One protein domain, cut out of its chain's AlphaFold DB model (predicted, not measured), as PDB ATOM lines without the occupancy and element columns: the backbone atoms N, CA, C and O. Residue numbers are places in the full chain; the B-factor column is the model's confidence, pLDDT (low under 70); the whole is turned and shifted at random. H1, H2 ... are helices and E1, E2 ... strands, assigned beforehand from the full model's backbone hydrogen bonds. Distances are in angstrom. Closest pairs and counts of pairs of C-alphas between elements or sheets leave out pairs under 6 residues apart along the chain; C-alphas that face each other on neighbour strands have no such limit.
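AT A GLANCE: This is residues 2 to 71 of the 216 residues of an uncharacterized protein of Puccinia coronata f. sp. avenae (UniProt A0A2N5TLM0). A small three-strand sheet, drawn out into the long hairpin E2 and E3, has the helix H1 packed across its E1 and E2 end; from H1 a long, mostly bare stretch leads away to the little helix H2, and residues 44 to 49, 52 to 60 and 62 to 68 stick out. The printed part has 70 residues with three named strands and two named helices, in the order E1, E2, E3, H1, H2; the sheet order is E1, E2, E3, antiparallel throughout. The class is mixed, helices and strands, with under half of the residues in named elements. The whole is only just loose, close to extended, with a radius of gyration of the C-alphas of 16.5 A, and only just elongated, spanning 52 by 34 by 21 A.

HOW THE PARTS SIT: Start at residues 2 to 4, the edge strand E1, which forms a hairpin with the inner strand E2, residues 10 to 18. They are antiparallel at 162 degrees, and N 3 lies 2.8 A from O 12, within hydrogen-bond range. Go on to the edge strand E3, residues 24 to 30, which forms the next hairpin with E2, antiparallel at 155 degrees; there N 15 and O 27 are 3.0 A apart, and so are N 29 and O 13. The three strands make a meander, each the antiparallel neighbour of the one before. Next comes H1, residues 33 to 42, on the sheet at a height of 9.0 A over it. It lies over E1 and E2 and runs across the strands, at 68 degrees to E1 on the local plane. Its closest C-alphas to E2 are those of Ala 36 and Ala 10, 4.8 A apart; to E1, those of Ala 39 and Val 2, 7.6 A apart. H2, residues 60 to 63, is not on the sheet and is apart from H1. In H1, 5 of 6 O i to N i+4 pairs are within hydrogen-bond range; H2 is too short for such a pair.

IN THESE COORDINATES: Find C-alpha 2 at (199.234, 204.809, 149.027), where E1 begins. E2 runs 23.3 A from Ala 10 to Pro 18, and E3 returns 18.8 A from Phe 24 to Tyr 30. H1 runs 14.4 A from Pro 33, C-alpha at (200.463, 199.748, 136.250), to Leu 42. H2 ends at C-alpha 63, (221.684, 212.551, 131.948).

THE WHOLE: The C-alphas farthest apart are those of Ser 6 and Asn 71, 53.2 A. The printed part has no cut. The link from H1 to H2, residues 43 to 59, is long; the other links are tight. The mean pLDDT of the printed part is 73.7, and 19 residues are under 70, among them 15 to 19, 24 to 27 and 68 to 71.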
ATOM      1  N   VAL A   2     199.514 205.675 150.185       74.44
ATOM      2  CA  VAL A   2     199.234 204.809 149.027       74.44
ATOM      3  C   VAL A   2     198.093 203.870 149.412       74.44
ATOM      4  O   VAL A   2     198.113 203.297 150.495       74.44
ATOM      5  N   HIS A   3     197.078 203.752 148.560       71.12
ATOM      6  CA  HIS A   3     195.993 202.793 148.736       71.12
ATOM      7  C   HIS A   3     196.271 201.546 147.908       71.12
ATOM      8  O   HIS A   3     196.569 201.629 146.711       71.12
ATOM      9  N   VAL A   4     196.133 200.401 148.565       72.75
ATOM     10  CA  VAL A   4     196.252 199.076 147.964       72.75
ATOM     11  C   VAL A   4     194.883 198.418 147.862       72.75
ATOM     12  O   VAL A   4     193.977 198.729 148.637       72.75
ATOM     13  N   ASP A   5     194.722 197.530 146.890       75.75
ATOM     14  CA  ASP A   5     193.561 196.646 146.821       75.75
ATOM     15  C   ASP A   5     193.748 195.388 147.693       75.75
ATOM     16  O   ASP A   5     194.761 195.213 148.372       75.75
ATOM     17  N   SER A   6     192.767 194.482 147.665       60.81
ATOM     18  CA  SER A   6     192.816 193.206 148.393       60.81
ATOM     19  C   SER A   6     193.916 192.253 147.913       60.81
ATOM     20  O   SER A   6     194.221 191.287 148.609       60.81
ATOM     21  N   SER A   7     194.524 192.515 146.753       74.12
ATOM     22  CA  SER A   7     195.685 191.774 146.254       74.12
ATOM     23  C   SER A   7     197.024 192.383 146.680       74.12
ATOM     24  O   SER A   7     198.076 191.831 146.363       74.12
ATOM     25  N   GLY A   8     196.999 193.496 147.426       68.44
ATOM     26  CA  GLY A   8     198.189 194.193 147.906       68.44
ATOM     27  C   GLY A   8     198.862 195.059 146.841       68.44
ATOM     28  O   GLY A   8     199.962 195.559 147.070       68.44
ATOM     29  N   PHE A   9     198.225 195.268 145.682       73.38
ATOM     30  CA  PHE A   9     198.769 196.127 144.637       73.38
ATOM     31  C   PHE A   9     198.351 197.582 144.850       73.38
ATOM     32  O   PHE A   9     197.185 197.880 145.104       73.38
ATOM     33  N   ALA A  10     199.307 198.507 144.725       78.88
ATOM     34  CA  ALA A  10     199.039 199.938 144.821       78.88
ATOM     35  C   ALA A  10     198.169 200.404 143.646       78.88
ATOM     36  O   ALA A  10     198.614 200.410 142.502       78.88
ATOM     37  N   ILE A  11     196.942 200.842 143.921       73.75
ATOM     38  CA  ILE A  11     195.988 201.281 142.889       73.75
ATOM     39  C   ILE A  11     195.850 202.801 142.825       73.75
ATOM     40  O   ILE A  11     195.539 203.361 141.772       73.75
ATOM     41  N   ALA A  12     196.107 203.484 143.938       75.12
ATOM     42  CA  ALA A  12     195.995 204.927 144.030       75.12
ATOM     43  C   ALA A  12     197.016 205.492 145.016       75.12
ATOM     44  O   ALA A  12     197.410 204.834 145.977       75.12
ATOM     45  N   ALA A  13     197.422 206.736 144.796       75.50
ATOM     46  CA  ALA A  13     198.219 207.487 145.754       75.50
ATOM     47  C   ALA A  13     197.575 208.847 146.011       75.50
ATOM     48  O   ALA A  13     197.068 209.499 145.094       75.50
ATOM     49  N   VAL A  14     197.618 209.276 147.270       70.88
ATOM     50  CA  VAL A  14     197.266 210.637 147.664       70.88
ATOM     51  C   VAL A  14     198.490 211.512 147.449       70.88
ATOM     52  O   VAL A  14     199.491 211.380 148.157       70.88
ATOM     53  N   LEU A  15     198.401 212.392 146.456       68.00
ATOM     54  CA  LEU A  15     199.393 213.422 146.188       68.00
ATOM     55  C   LEU A  15     198.845 214.737 146.730       68.00
ATOM     56  O   LEU A  15     197.778 215.186 146.317       68.00
ATOM     57  N   SER A  16     199.580 215.338 147.658       64.88
ATOM     58  CA  SER A  16     199.240 216.646 148.216       64.88
ATOM     59  C   SER A  16     200.354 217.598 147.821       64.88
ATOM     60  O   SER A  16     201.491 217.428 148.256       64.88
ATOM     61  N   GLN A  17     200.045 218.556 146.954       63.88
ATOM     62  CA  GLN A  17     200.905 219.713 146.735       63.88
ATOM     63  C   GLN A  17     200.293 220.866 147.535       63.88
ATOM     64  O   GLN A  17     199.068 221.009 147.504       63.88
ATOM     65  N   PRO A  18     201.088 221.634 148.296       63.28
ATOM     66  CA  PRO A  18     200.575 222.834 148.930       63.28
ATOM     67  C   PRO A  18     200.193 223.849 147.847       63.28
ATOM     68  O   PRO A  18     200.915 224.009 146.859       63.28
ATOM     69  N   ASN A  19     199.059 224.519 148.037       67.06
ATOM     70  CA  ASN A  19     198.674 225.677 147.236       67.06
ATOM     71  C   ASN A  19     199.599 226.869 147.546       67.06
ATOM     72  O   ASN A  19     200.433 226.797 148.451       67.06
ATOM     73  N   GLU A  20     199.436 227.977 146.820       70.12
ATOM     74  CA  GLU A  20     200.222 229.206 147.024       70.12
ATOM     75  C   GLU A  20     200.151 229.721 148.476       70.12
ATOM     76  O   GLU A  20     201.149 230.202 149.006       70.12
ATOM     77  N   ASP A  21     199.027 229.482 149.161       74.88
ATOM     78  CA  ASP A  21     198.803 229.826 150.574       74.88
ATOM     79  C   ASP A  21     199.351 228.784 151.577       74.88
ATOM     80  O   ASP A  21     199.071 228.845 152.773       74.88
ATOM     81  N   GLY A  22     200.078 227.764 151.109       67.69
ATOM     82  CA  GLY A  22     200.621 226.688 151.950       67.69
ATOM     83  C   GLY A  22     199.597 225.635 152.396       67.69
ATOM     84  O   GLY A  22     199.941 224.717 153.141       67.69
ATOM     85  N   ILE A  23     198.346 225.728 151.936       70.94
ATOM     86  CA  ILE A  23     197.274 224.780 152.268       70.94
ATOM     87  C   ILE A  23     197.458 223.486 151.468       70.94
ATOM     88  O   ILE A  23     197.517 223.507 150.238       70.94
ATOM     89  N   PHE A  24     197.516 222.345 152.157       66.38
ATOM     90  CA  PHE A  24     197.604 221.027 151.527       66.38
ATOM     91  C   PHE A  24     196.214 220.503 151.163       66.38
ATOM     92  O   PHE A  24     195.439 220.132 152.041       66.38
ATOM     93  N   CYS A  25     195.931 220.401 149.864       68.38
ATOM     94  CA  CYS A  25     194.711 219.777 149.351       68.38
ATOM     95  C   CYS A  25     195.031 218.365 148.823       68.38
ATOM     96  O   CYS A  25     195.487 218.225 147.681       68.38
ATOM     97  N   PRO A  26     194.847 217.301 149.628       67.25
ATOM     98  CA  PRO A  26     195.146 215.943 149.196       67.25
ATOM     99  C   PRO A  26     194.250 215.536 148.023       67.25
ATOM    100  O   PRO A  26     193.030 215.499 148.140       67.25
ATOM    101  N   THR A  27     194.861 215.180 146.890       67.00
ATOM    102  CA  THR A  27     194.146 214.625 145.734       67.00
ATOM    103  C   THR A  27     194.525 213.161 145.557       67.00
ATOM    104  O   THR A  27     195.696 212.829 145.351       67.00
ATOM    105  N   ALA A  28     193.534 212.270 145.597       73.25
ATOM    106  CA  ALA A  28     193.732 210.866 145.251       73.25
ATOM    107  C   ALA A  28     193.796 210.704 143.726       73.25
ATOM    108  O   ALA A  28     192.907 211.158 143.006       73.25
ATOM    109  N   LYS A  29     194.849 210.051 143.221       78.31
ATOM    110  CA  LYS A  29     194.991 209.725 141.795       78.31
ATOM    111  C   LYS A  29     195.195 208.234 141.600       78.31
ATOM    112  O   LYS A  29     196.006 207.625 142.297       78.31
ATOM    113  N   TYR A  30     194.496 207.677 140.613       82.44
ATOM    114  CA  TYR A  30     194.735 206.316 140.145       82.44
ATOM    115  C   TYR A  30     196.114 206.210 139.500       82.44
ATOM    116  O   TYR A  30     196.529 207.080 138.728       82.44
ATOM    117  N   LEU A  31     196.825 205.136 139.827       83.12
ATOM    118  CA  LEU A  31     198.159 204.874 139.311       83.12
ATOM    119  C   LEU A  31     198.081 204.044 138.030       83.12
ATOM    120  O   LEU A  31     197.294 203.108 137.912       83.12
ATOM    121  N   SER A  32     198.956 204.346 137.072       83.81
ATOM    122  CA  SER A  32     199.225 203.407 135.981       83.81
ATOM    123  C   SER A  32     199.890 202.131 136.522       83.81
ATOM    124  O   SER A  32     200.586 202.198 137.538       83.81
ATOM    125  N   PRO A  33     199.811 200.987 135.813       80.75
ATOM    126  CA  PRO A  33     200.463 199.748 136.250       80.75
ATOM    127  C   PRO A  33     201.969 199.903 136.510       80.75
ATOM    128  O   PRO A  33     202.523 199.316 137.437       80.75
ATOM    129  N   LYS A  34     202.649 200.748 135.720       80.75
ATOM    130  CA  LYS A  34     204.060 201.072 135.950       80.75
ATOM    131  C   LYS A  34     204.224 201.804 137.283       80.75
ATOM    132  O   LYS A  34     205.046 201.383 138.086       80.75
ATOM    133  N   GLN A  35     203.452 202.861 137.525       84.56
ATOM    134  CA  GLN A  35     203.528 203.637 138.767       84.56
ATOM    135  C   GLN A  35     203.176 202.800 139.999       84.56
ATOM    136  O   GLN A  35     203.890 202.897 140.985       84.56
ATOM    137  N   ALA A  36     202.156 201.944 139.920       82.75
ATOM    138  CA  ALA A  36     201.759 201.014 140.976       82.75
ATOM    139  C   ALA A  36     202.926 200.133 141.447       82.75
ATOM    140  O   ALA A  36     203.236 200.062 142.636       82.75
ATOM    141  N   ARG A  37     203.636 199.523 140.491       83.25
ATOM    142  CA  ARG A  37     204.798 198.678 140.785       83.25
ATOM    143  C   ARG A  37     205.927 199.460 141.457       83.25
ATOM    144  O   ARG A  37     206.546 198.958 142.386       83.25
ATOM    145  N   TRP A  38     206.203 200.677 140.987       83.19
ATOM    146  CA  TRP A  38     207.225 201.527 141.600       83.19
ATOM    147  C   TRP A  38     206.791 202.064 142.970       83.19
ATOM    148  O   TRP A  38     207.638 202.196 143.842       83.19
ATOM    149  N   ALA A  39     205.501 202.334 143.180       81.56
ATOM    150  CA  ALA A  39     204.980 202.841 144.444       81.56
ATOM    151  C   ALA A  39     205.217 201.851 145.589       81.56
ATOM    152  O   ALA A  39     205.750 202.253 146.614       81.56
ATOM    153  N   LEU A  40     204.922 200.561 145.382       78.19
ATOM    154  CA  LEU A  40     205.196 199.515 146.377       78.19
ATOM    155  C   LEU A  40     206.682 199.409 146.727       78.19
ATOM    156  O   LEU A  40     207.041 199.271 147.889       78.19
ATOM    157  N   PHE A  41     207.558 199.491 145.724       82.81
ATOM    158  CA  PHE A  41     208.999 199.453 145.958       82.81
ATOM    159  C   PHE A  41     209.477 200.681 146.742       82.81
ATOM    160  O   PHE A  41     210.275 200.554 147.667       82.81
ATOM    161  N   LEU A  42     208.988 201.870 146.387       81.31
ATOM    162  CA  LEU A  42     209.410 203.121 147.012       81.31
ATOM    163  C   LEU A  42     208.875 203.300 148.437       81.31
ATOM    164  O   LEU A  42     209.522 203.991 149.215       81.31
ATOM    165  N   ASP A  43     207.759 202.656 148.784       78.69
ATOM    166  CA  ASP A  43     207.173 202.671 150.134       78.69
ATOM    167  C   ASP A  43     208.103 202.056 151.194       78.69
ATOM    168  O   ASP A  43     208.023 202.378 152.374       78.69
ATOM    169  N   THR A  44     209.060 201.226 150.768       82.88
ATOM    170  CA  THR A  44     210.097 200.675 151.658       82.88
ATOM    171  C   THR A  44     211.107 201.721 152.139       82.88
ATOM    172  O   THR A  44     211.878 201.461 153.064       82.88
ATOM    173  N   PHE A  45     211.111 202.912 151.534       82.00
ATOM    174  CA  PHE A  45     212.024 203.992 151.870       82.00
ATOM    175  C   PHE A  45     211.264 205.185 152.448       82.00
ATOM    176  O   PHE A  45     210.249 205.628 151.915       82.00
ATOM    177  N   ASN A  46     211.826 205.790 153.491       80.69
ATOM    178  CA  ASN A  46     211.326 207.056 154.014       80.69
ATOM    179  C   ASN A  46     211.847 208.218 153.152       80.69
ATOM    180  O   ASN A  46     212.931 208.753 153.394       80.69
ATOM    181  N   LEU A  47     211.109 208.559 152.095       77.56
ATOM    182  CA  LEU A  47     211.493 209.581 151.120       77.56
ATOM    183  C   LEU A  47     210.534 210.770 151.153       77.56
ATOM    184  O   LEU A  47     209.316 210.611 151.136       77.56
ATOM    185  N   GLN A  48     211.099 211.975 151.078       73.06
ATOM    186  CA  GLN A  48     210.350 213.198 150.814       73.06
ATOM    187  C   GLN A  48     210.597 213.639 149.368       73.06
ATOM    188  O   GLN A  48     211.726 213.952 148.985       73.06
ATOM    189  N   ILE A  49     209.548 213.643 148.546       71.94
ATOM    190  CA  ILE A  49     209.648 214.027 147.134       71.94
ATOM    191  C   ILE A  49     209.388 215.529 147.007       71.94
ATOM    192  O   ILE A  49     208.280 215.993 147.262       71.94
ATOM    193  N   HIS A  50     210.395 216.268 146.546       69.06
ATOM    194  CA  HIS A  50     210.283 217.687 146.205       69.06
ATOM    195  C   HIS A  50     210.319 217.865 144.690       69.06
ATOM    196  O   HIS A  50     211.132 217.244 144.002       69.06
ATOM    197  N   HIS A  51     209.449 218.723 144.159       75.81
ATOM    198  CA  HIS A  51     209.484 219.073 142.743       75.81
ATOM    199  C   HIS A  51     210.661 220.013 142.461       75.81
ATOM    200  O   HIS A  51     210.787 221.071 143.077       75.81
ATOM    201  N   VAL A  52     211.495 219.648 141.488       73.75
ATOM    202  CA  VAL A  52     212.576 220.492 140.970       73.75
ATOM    203  C   VAL A  52     212.320 220.719 139.487       73.75
ATOM    204  O   VAL A  52     212.258 219.766 138.713       73.75
ATOM    205  N   ALA A  53     212.174 221.983 139.088       77.94
ATOM    206  CA  ALA A  53     212.020 222.338 137.681       77.94
ATOM    207  C   ALA A  53     213.248 221.880 136.874       77.94
ATOM    208  O   ALA A  53     214.378 222.035 137.335       77.94
ATOM    209  N   GLY A  54     213.039 221.381 135.650       74.12
ATOM    210  CA  GLY A  54     214.104 220.795 134.823       74.12
ATOM    211  C   GLY A  54     215.325 221.703 134.628       74.12
ATOM    212  O   GLY A  54     216.451 221.242 134.754       74.12
ATOM    213  N   MET A  55     215.122 223.015 134.455       72.25
ATOM    214  CA  MET A  55     216.222 223.988 134.330       72.25
ATOM    215  C   MET A  55     217.140 224.058 135.559       72.25
ATOM    216  O   MET A  55     218.299 224.441 135.435       72.25
ATOM    217  N   LYS A  56     216.619 223.719 136.743       76.69
ATOM    218  CA  LYS A  56     217.348 223.698 138.018       76.69
ATOM    219  C   LYS A  56     217.734 222.278 138.434       76.69
ATOM    220  O   LYS A  56     218.249 222.100 139.532       76.69
ATOM    221  N   ASN A  57     217.451 221.268 137.608       81.25
ATOM    222  CA  ASN A  57     217.728 219.881 137.942       81.25
ATOM    223  C   ASN A  57     219.219 219.579 137.706       81.25
ATOM    224  O   ASN A  57     219.640 219.465 136.555       81.25
ATOM    225  N   PRO A  58     220.027 219.389 138.763       77.06
ATOM    226  CA  PRO A  58     221.454 219.121 138.603       77.06
ATOM    227  C   PRO A  58     221.729 217.761 137.948       77.06
ATOM    228  O   PRO A  58     222.818 217.546 137.427       77.06
ATOM    229  N   ALA A  59     220.755 216.843 137.951       78.88
ATOM    230  CA  ALA A  59     220.873 215.562 137.266       78.88
ATOM    231  C   ALA A  59     220.613 215.660 135.753       78.88
ATOM    232  O   ALA A  59     220.868 214.693 135.040       78.88
ATOM    233  N   ASP A  60     220.134 216.804 135.251       74.69
ATOM    234  CA  ASP A  60     219.824 216.975 133.832       74.69
ATOM    235  C   ASP A  60     221.101 216.922 132.982       74.69
ATOM    236  O   ASP A  60     221.223 216.056 132.120       74.69
ATOM    237  N   ALA A  61     222.106 217.739 133.310       70.69
ATOM    238  CA  ALA A  61     223.386 217.785 132.597       70.69
ATOM    239  C   ALA A  61     224.104 216.419 132.458       70.69
ATOM    240  O   ALA A  61     224.516 216.097 131.344       70.69
ATOM    241  N   PRO A  62     224.245 215.584 133.509       75.81
ATOM    242  CA  PRO A  62     224.855 214.257 133.370       75.81
ATOM    243  C   PRO A  62     223.944 213.220 132.693       75.81
ATOM    244  O   PRO A  62     224.442 212.199 132.230       75.81
ATOM    245  N   SER A  63     222.626 213.447 132.640       75.56
ATOM    246  CA  SER A  63     221.684 212.551 131.948       75.56
ATOM    247  C   SER A  63     221.559 212.834 130.449       75.56
ATOM    248  O   SER A  63     221.086 211.980 129.694       75.56
ATOM    249  N   GLN A  64     221.975 214.026 130.011       70.88
ATOM    250  CA  GLN A  64     221.987 214.397 128.604       70.88
ATOM    251  C   GLN A  64     223.028 213.567 127.849       70.88
ATOM    252  O   GLN A  64     224.158 213.376 128.302       70.88
ATOM    253  N   ARG A  65     222.650 213.085 126.662       67.50
ATOM    254  CA  ARG A  65     223.611 212.465 125.750       67.50
ATOM    255  C   ARG A  65     224.634 213.503 125.277       67.50
ATOM    256  O   ARG A  65     224.340 214.695 125.203       67.50
ATOM    257  N   GLU A  66     225.841 213.041 124.963       68.38
ATOM    258  CA  GLU A  66     226.985 213.907 124.650       68.38
ATOM    259  C   GLU A  66     226.762 214.834 123.450       68.38
ATOM    260  O   GLU A  66     227.264 215.952 123.442       68.38
ATOM    261  N   ASP A  67     225.952 214.405 122.487       71.44
ATOM    262  CA  ASP A  67     225.547 215.156 121.297       71.44
ATOM    263  C   ASP A  67     224.625 216.352 121.595       71.44
ATOM    264  O   ASP A  67     224.553 217.282 120.797       71.44
ATOM    265  N   PHE A  68     223.958 216.373 122.754       62.28
ATOM    266  CA  PHE A  68     223.079 217.471 123.177       62.28
ATOM    267  C   PHE A  68     223.757 218.487 124.105       62.28
ATOM    268  O   PHE A  68     223.123 219.472 124.499       62.28
ATOM    269  N   LYS A  69     225.044 218.301 124.431       62.34
ATOM    270  CA  LYS A  69     225.836 219.278 125.189       62.34
ATOM    271  C   LYS A  69     226.097 220.511 124.316       62.34
ATOM    272  O   LYS A  69     227.168 220.679 123.749       62.34
ATOM    273  N   SER A  70     225.110 221.397 124.194       57.91
ATOM    274  CA  SER A  70     225.368 222.769 123.737       57.91
ATOM    275  C   SER A  70     226.446 223.391 124.633       57.91
ATOM    276  O   SER A  70     226.430 223.117 125.833       57.91
ATOM    277  N   ASN A  71     227.366 224.181 124.061       52.91
ATOM    278  CA  ASN A  71     228.483 224.867 124.738       52.91
ATOM    279  C   ASN A  71     228.017 225.661 125.977       52.91
ATOM    280  O   ASN A  71     227.838 226.878 125.923       52.91
TER     281      ASN A  71